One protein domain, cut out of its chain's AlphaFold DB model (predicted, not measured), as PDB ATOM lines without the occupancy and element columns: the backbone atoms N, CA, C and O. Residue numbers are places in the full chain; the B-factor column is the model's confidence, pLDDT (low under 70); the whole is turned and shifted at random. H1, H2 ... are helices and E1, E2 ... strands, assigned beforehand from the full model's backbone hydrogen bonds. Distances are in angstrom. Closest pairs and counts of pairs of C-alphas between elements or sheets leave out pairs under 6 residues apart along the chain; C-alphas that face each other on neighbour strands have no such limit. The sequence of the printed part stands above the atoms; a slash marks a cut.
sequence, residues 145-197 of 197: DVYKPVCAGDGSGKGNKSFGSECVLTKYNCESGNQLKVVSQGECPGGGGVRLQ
ATOM      1  N   ASP A 145      17.298 -27.386 -11.387       84.12
ATOM      2  CA  ASP A 145      18.202 -27.067 -10.264       84.12
ATOM      3  C   ASP A 145      17.723 -27.554  -8.880       84.12
ATOM      4  O   ASP A 145      18.166 -27.082  -7.831       84.12
ATOM      5  N   VAL A 146      16.787 -28.505  -8.843       86.38
ATOM      6  CA  VAL A 146      16.225 -29.034  -7.597       86.38
ATOM      7  C   VAL A 146      17.208 -30.017  -6.962       86.38
ATOM      8  O   VAL A 146      17.299 -31.178  -7.368       86.38
ATOM      9  N   TYR A 147      17.892 -29.565  -5.913       89.88
ATOM     10  CA  TYR A 147      18.793 -30.398  -5.119       89.88
ATOM     11  C   TYR A 147      18.018 -31.265  -4.115       89.88
ATOM     12  O   TYR A 147      17.544 -30.795  -3.080       89.88
ATOM     13  N   LYS A 148      17.877 -32.551  -4.433       91.75
ATOM     14  CA  LYS A 148      17.313 -33.603  -3.576       91.75
ATOM     15  C   LYS A 148      18.226 -34.827  -3.645       91.75
ATOM     16  O   LYS A 148      17.955 -35.733  -4.436       91.75
ATOM     17  N   PRO A 149      19.326 -34.846  -2.877       92.06
ATOM     18  CA  PRO A 149      20.353 -35.850  -3.056       92.06
ATOM     19  C   PRO A 149      19.836 -37.256  -2.744       92.06
ATOM     20  O   PRO A 149      19.079 -37.461  -1.795       92.06
ATOM     21  N   VAL A 150      20.269 -38.226  -3.540       92.62
ATOM     22  CA  VAL A 150      19.962 -39.646  -3.381       92.62
ATOM     23  C   VAL A 150      21.225 -40.478  -3.527       92.62
ATOM     24  O   VAL A 150      22.061 -40.250  -4.407       92.62
ATOM     25  N   CYS A 151      21.351 -41.484  -2.676       92.44
ATOM     26  CA  CYS A 151      22.423 -42.451  -2.730       92.44
ATOM     27  C   CYS A 151      21.933 -43.631  -3.551       92.44
ATOM     28  O   CYS A 151      20.980 -44.308  -3.153       92.44
ATOM     29  N   ALA A 152      22.574 -43.890  -4.687       91.88
ATOM     30  CA  ALA A 152      22.207 -45.004  -5.542       91.88
ATOM     31  C   ALA A 152      23.378 -45.949  -5.789       91.88
ATOM     32  O   ALA A 152      24.533 -45.546  -5.929       91.88
ATOM     33  N   GLY A 153      23.055 -47.231  -5.839       90.44
ATOM     34  CA  GLY A 153      24.019 -48.312  -5.933       90.44
ATOM     35  C   GLY A 153      23.393 -49.558  -6.535       90.44
ATOM     36  O   GLY A 153      22.210 -49.596  -6.880       90.44
ATOM     37  N   ASP A 154      24.205 -50.594  -6.645       85.25
ATOM     38  CA  ASP A 154      23.785 -51.950  -6.996       85.25
ATOM     39  C   ASP A 154      23.140 -52.696  -5.807       85.25
ATOM     40  O   ASP A 154      22.648 -53.811  -5.967       85.25
ATOM     41  N   GLY A 155      23.113 -52.073  -4.624       77.88
ATOM     42  CA  GLY A 155      22.615 -52.660  -3.380       77.88
ATOM     43  C   GLY A 155      23.683 -53.410  -2.579       77.88
ATOM     44  O   GLY A 155      23.394 -53.856  -1.472       77.88
ATOM     45  N   SER A 156      24.921 -53.500  -3.078       74.75
ATOM     46  CA  SER A 156      26.032 -54.192  -2.407       74.75
ATOM     47  C   SER A 156      26.729 -53.329  -1.346       74.75
ATOM     48  O   SER A 156      27.620 -53.801  -0.639       74.75
ATOM     49  N   GLY A 157      26.379 -52.039  -1.251       68.81
ATOM     50  CA  GLY A 157      26.970 -51.086  -0.302       68.81
ATOM     51  C   GLY A 157      28.397 -50.639  -0.643       68.81
ATOM     52  O   GLY A 157      28.930 -49.748   0.015       68.81
ATOM     53  N   LYS A 158      29.021 -51.211  -1.679       69.38
ATOM     54  CA  LYS A 158      30.336 -50.821  -2.203       69.38
ATOM     55  C   LYS A 158      30.143 -50.173  -3.571       69.38
ATOM     56  O   LYS A 158      29.497 -50.747  -4.435       69.38
ATOM     57  N   GLY A 159      30.718 -48.989  -3.775       77.19
ATOM     58  CA  GLY A 159      30.602 -48.271  -5.050       77.19
ATOM     59  C   GLY A 159      29.288 -47.507  -5.239       77.19
ATOM     60  O   GLY A 159      28.987 -47.098  -6.359       77.19
ATOM     61  N   ASN A 160      28.529 -47.281  -4.160       87.81
ATOM     62  CA  ASN A 160      27.376 -46.388  -4.199       87.81
ATOM     63  C   ASN A 160      27.825 -44.972  -4.591       87.81
ATOM     64  O   ASN A 160      28.879 -44.493  -4.163       87.81
ATOM     65  N   LYS A 161      27.017 -44.304  -5.409       89.25
ATOM     66  CA  LYS A 161      27.259 -42.944  -5.886       89.25
ATOM     67  C   LYS A 161      26.141 -42.029  -5.408       89.25
ATOM     68  O   LYS A 161      24.971 -42.411  -5.411       89.25
ATOM     69  N   SER A 162      26.522 -40.818  -5.028       92.00
ATOM     70  CA  SER A 162      25.587 -39.761  -4.667       92.00
ATOM     71  C   SER A 162      25.157 -39.004  -5.923       92.00
ATOM     72  O   SER A 162      25.992 -38.564  -6.719       92.00
ATOM     73  N   PHE A 163      23.855 -38.828  -6.090       92.69
ATOM     74  CA  PHE A 163      23.247 -38.058  -7.171       92.69
ATOM     75  C   PHE A 163      22.468 -36.903  -6.560       92.69
ATOM     76  O   PHE A 163      21.811 -37.091  -5.548       92.69
ATOM     77  N   GLY A 164      22.531 -35.719  -7.157       91.75
ATOM     78  CA  GLY A 164      21.890 -34.502  -6.664       91.75
ATOM     79  C   GLY A 164      20.372 -34.523  -6.814       91.75
ATOM     80  O   GLY A 164      19.694 -33.765  -6.134       91.75
ATOM     81  N   SER A 165      19.833 -35.401  -7.665       92.12
ATOM     82  CA  SER A 165      18.405 -35.706  -7.744       92.12
ATOM     83  C   SER A 165      18.145 -37.076  -8.379       92.12
ATOM     84  O   SER A 165      19.012 -37.667  -9.029       92.12
ATOM     85  N   GLU A 166      16.916 -37.574  -8.240       90.69
ATOM     86  CA  GLU A 166      16.443 -38.792  -8.917       90.69
ATOM     87  C   GLU A 166      16.449 -38.658 -10.454       90.69
ATOM     88  O   GLU A 166      16.646 -39.639 -11.179       90.69
ATOM     89  N   CYS A 167      16.306 -37.431 -10.967       92.19
ATOM     90  CA  CYS A 167      16.446 -37.152 -12.394       92.19
ATOM     91  C   CYS A 167      17.874 -37.450 -12.867       92.19
ATOM     92  O   CYS A 167      18.055 -38.180 -13.843       92.19
ATOM     93  N   VAL A 168      18.884 -36.975 -12.129       92.38
ATOM     94  CA  VAL A 168      20.301 -37.194 -12.466       92.38
ATOM     95  C   VAL A 168      20.650 -38.680 -12.395       92.38
ATOM     96  O   VAL A 168      21.372 -39.189 -13.249       92.38
ATOM     97  N   LEU A 169      20.083 -39.415 -11.432       92.00
ATOM     98  CA  LEU A 169      20.204 -40.875 -11.376       92.00
ATOM     99  C   LEU A 169      19.643 -41.539 -12.643       92.00
ATOM    100  O   LEU A 169      20.275 -42.417 -13.231       92.00
ATOM    101  N   THR A 170      18.457 -41.117 -13.079       89.88
ATOM    102  CA  THR A 170      17.794 -41.666 -14.269       89.88
ATOM    103  C   THR A 170      18.573 -41.349 -15.543       89.88
ATOM    104  O   THR A 170      18.724 -42.224 -16.401       89.88
ATOM    105  N   LYS A 171      19.108 -40.129 -15.651       91.25
ATOM    106  CA  LYS A 171      20.006 -39.712 -16.730       91.25
ATOM    107  C   LYS A 171      21.273 -40.559 -16.742       91.25
ATOM    108  O   LYS A 171      21.558 -41.186 -17.755       91.25
ATOM    109  N   TYR A 172      21.950 -40.694 -15.605       90.75
ATOM    110  CA  TYR A 172      23.155 -41.512 -15.489       90.75
ATOM    111  C   TYR A 172      22.916 -42.976 -15.878       90.75
ATOM    112  O   TYR A 172      23.701 -43.563 -16.623       90.75
ATOM    113  N   ASN A 173      21.816 -43.562 -15.401       91.06
ATOM    114  CA  ASN A 173      21.411 -44.919 -15.762       91.06
ATOM    115  C   ASN A 173      21.159 -45.051 -17.272       91.06
ATOM    116  O   ASN A 173      21.521 -46.057 -17.881       91.06
ATOM    117  N   CYS A 174      20.582 -44.020 -17.893       91.19
ATOM    118  CA  CYS A 174      20.365 -43.977 -19.333       91.19
ATOM    119  C   CYS A 174      21.679 -43.849 -20.123       91.19
ATOM    120  O   CYS A 174      21.911 -44.638 -21.034       91.19
ATOM    121  N   GLU A 175      22.549 -42.909 -19.753       89.50
ATOM    122  CA  GLU A 175      23.806 -42.614 -20.457       89.50
ATOM    123  C   GLU A 175      24.844 -43.726 -20.303       89.50
ATOM    124  O   GLU A 175      25.520 -44.097 -21.258       89.50
ATOM    125  N   SER A 176      24.975 -44.265 -19.091       87.69
ATOM    126  CA  SER A 176      25.971 -45.296 -18.789       87.69
ATOM    127  C   SER A 176      25.460 -46.712 -19.061       87.69
ATOM    128  O   SER A 176      26.214 -47.667 -18.900       87.69
ATOM    129  N   GLY A 177      24.173 -46.876 -19.394       85.50
ATOM    130  CA  GLY A 177      23.520 -48.188 -19.476       85.50
ATOM    131  C   GLY A 177      23.450 -48.927 -18.131       85.50
ATOM    132  O   GLY A 177      23.211 -50.135 -18.093       85.50
ATOM    133  N   ASN A 178      23.676 -48.213 -17.026       86.50
ATOM    134  CA  ASN A 178      23.622 -48.759 -15.677       86.50
ATOM    135  C   ASN A 178      22.178 -48.796 -15.166       86.50
ATOM    136  O   ASN A 178      21.298 -48.084 -15.639       86.50
ATOM    137  N   GLN A 179      21.926 -49.636 -14.168       85.75
ATOM    138  CA  GLN A 179      20.620 -49.737 -13.513       85.75
ATOM    139  C   GLN A 179      20.786 -49.594 -12.001       85.75
ATOM    140  O   GLN A 179      20.418 -50.484 -11.234       85.75
ATOM    141  N   LEU A 180      21.391 -48.480 -11.579       89.81
ATOM    142  CA  LEU A 180      21.545 -48.160 -10.165       89.81
ATOM    143  C   LEU A 180      20.178 -47.846  -9.561       89.81
ATOM    144  O   LEU A 180      19.375 -47.118 -10.152       89.81
ATOM    145  N   LYS A 181      19.930 -48.382  -8.369       89.88
ATOM    146  CA  LYS A 181      18.701 -48.146  -7.613       89.88
ATOM    147  C   LYS A 181      18.995 -47.240  -6.435       89.88
ATOM    148  O   LYS A 181      20.085 -47.295  -5.872       89.88
ATOM    149  N   VAL A 182      18.011 -46.435  -6.051       91.62
ATOM    150  CA  VAL A 182      18.084 -45.638  -4.826       91.62
ATOM    151  C   VAL A 182      18.169 -46.590  -3.634       91.62
ATOM    152  O   VAL A 182      17.289 -47.427  -3.437       91.62
ATOM    153  N   VAL A 183      19.250 -46.475  -2.869       89.81
ATOM    154  CA  VAL A 183      19.513 -47.242  -1.646       89.81
ATOM    155  C   VAL A 183      19.081 -46.436  -0.426       89.81
ATOM    156  O   VAL A 183      18.461 -46.977   0.483       89.81
ATOM    157  N   SER A 184      19.382 -45.136  -0.421       89.19
ATOM    158  CA  SER A 184      18.989 -44.215   0.644       89.19
ATOM    159  C   SER A 184      18.648 -42.850   0.067       89.19
ATOM    160  O   SER A 184      19.241 -42.411  -0.920       89.19
ATOM    161  N   GLN A 185      17.708 -42.166   0.715       90.75
ATOM    162  CA  GLN A 185      17.533 -40.726   0.544       90.75
ATOM    163  C   GLN A 185      18.728 -40.016   1.201       90.75
ATOM    164  O   GLN A 185      19.182 -40.447   2.264       90.75
ATOM    165  N   GLY A 186      19.251 -38.968   0.568       89.62
ATOM    166  CA  GLY A 186      20.479 -38.285   0.980       89.62
ATOM    167  C   GLY A 186      21.740 -38.796   0.279       89.62
ATOM    168  O   GLY A 186      21.705 -39.730  -0.518       89.62
ATOM    169  N   GLU A 187      22.870 -38.159   0.560       89.81
ATOM    170  CA  GLU A 187      24.174 -38.546   0.017       89.81
ATOM    171  C   GLU A 187      24.646 -39.881   0.609       89.81
ATOM    172  O   GLU A 187      24.281 -40.267   1.720       89.81
ATOM    173  N   CYS A 188      25.471 -40.615  -0.138       89.75
ATOM    174  CA  CYS A 188      26.012 -41.874   0.349       89.75
ATOM    175  C   CYS A 188      26.973 -41.659   1.532       89.75
ATOM    176  O   CYS A 188      27.851 -40.792   1.456       89.75
ATOM    177  N   PRO A 189      26.884 -42.486   2.594       83.38
ATOM    178  CA  PRO A 189      27.826 -42.431   3.707       83.38
ATOM    179  C   PRO A 189      29.227 -42.803   3.204       83.38
ATOM    180  O   PRO A 189      29.421 -43.883   2.648       83.38
ATOM    181  N   GLY A 190      30.196 -41.897   3.363       78.69
ATOM    182  CA  GLY A 190      31.571 -42.095   2.881       78.69
ATOM    183  C   GLY A 190      32.156 -40.965   2.029       78.69
ATOM    184  O   GLY A 190      33.220 -41.156   1.451       78.69
ATOM    185  N   GLY A 191      31.499 -39.802   1.942       65.75
ATOM    186  CA  GLY A 191      32.116 -38.577   1.406       65.75
ATOM    187  C   GLY A 191      32.485 -38.627  -0.082       65.75
ATOM    188  O   GLY A 191      33.418 -37.951  -0.509       65.75
ATOM    189  N   GLY A 192      31.783 -39.431  -0.882       73.75
ATOM    190  CA  GLY A 192      31.942 -39.424  -2.337       73.75
ATOM    191  C   GLY A 192      31.279 -38.196  -2.962       73.75
ATOM    192  O   GLY A 192      30.178 -37.822  -2.564       73.75
ATOM    193  N   GLY A 193      31.927 -37.582  -3.956       81.12
ATOM    194  CA  GLY A 193      31.374 -36.430  -4.673       81.12
ATOM    195  C   GLY A 193      29.986 -36.700  -5.271       81.12
ATOM    196  O   GLY A 193      29.688 -37.816  -5.711       81.12
ATOM    197  N   VAL A 194      29.144 -35.663  -5.292       88.69
ATOM    198  CA  VAL A 194      27.763 -35.713  -5.791       88.69
ATOM    199  C   VAL A 194      27.706 -35.289  -7.252       88.69
ATOM    200  O   VAL A 194      28.290 -34.278  -7.640       88.69
ATOM    201  N   ARG A 195      26.965 -36.033  -8.077       87.12
ATOM    202  CA  ARG A 195      26.657 -35.610  -9.451       87.12
ATOM    203  C   ARG A 195      25.404 -34.751  -9.491       87.12
ATOM    204  O   ARG A 195      24.354 -35.231  -9.090       87.12
ATOM    205  N   LEU A 196      25.505 -33.525  -9.993       87.06
ATOM    206  CA  LEU A 196      24.390 -32.571 -10.016       87.06
ATOM    207  C   LEU A 196      23.613 -32.548 -11.339       87.06
ATOM    208  O   LEU A 196      22.452 -32.155 -11.329       87.06
ATOM    209  N   GLN A 197      24.225 -32.984 -12.443       82.50
ATOM    210  CA  GLN A 197      23.646 -33.007 -13.789       82.50
ATOM    211  C   GLN A 197      24.156 -34.199 -14.586       82.50
ATOM    212  O   GLN A 197      25.232 -34.749 -14.249       82.50
TER     213      GLN A 197
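What this domain is: This is residues 145 to 197 of the 197 residues of the protein "Kazal-like domain-containing protein" of Callosobruchus maculatus (UniProt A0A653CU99). A small antiparallel sheet, ordered E2, E1, E3, has helix H1 packed over one face, and the tail after E3 folds back to pair with E2. The printed part has 53 residues, with named elements in the order E1, E2, H1, E3; the class is mixed, with under half of the residues in named elements. It is compact, radius of gyration of the C-alphas 9.8 A, spanning 26 by 23 by 15 A.

Where its parts are: Find C-alpha 150 at (19.962, -39.646, -3.381), where E1, residues 150 to 153, begins. E2 is residues 161 to 163; H1, residues 166 to 176, runs 15.2 A; E3, residues 181 to 185, runs 11.1 A to C-alpha 185 at (17.533, -40.726, 0.544).

How they stand to each other: Look at inner strand E1: N 150 and O 163 of its hairpin partner E2 are 2.8 A apart, N 151 and O 184 of E3 2.9 A, both within hydrogen-bond range. H1 is on the sheet, height 9.9 A, along the strands; its closest C-alphas to E2 are Leu 169 and Phe 163, 5.9 A. In H1 every O i to N i+4 pair is within range. E2, H1, E3 form a split strand-helix-strand unit, E1 between the strands, its crossover right-handed.

The domain as a whole: The printed part has no cut and no long link between named elements. Residues 157, 158 and 191 are under pLDDT 70.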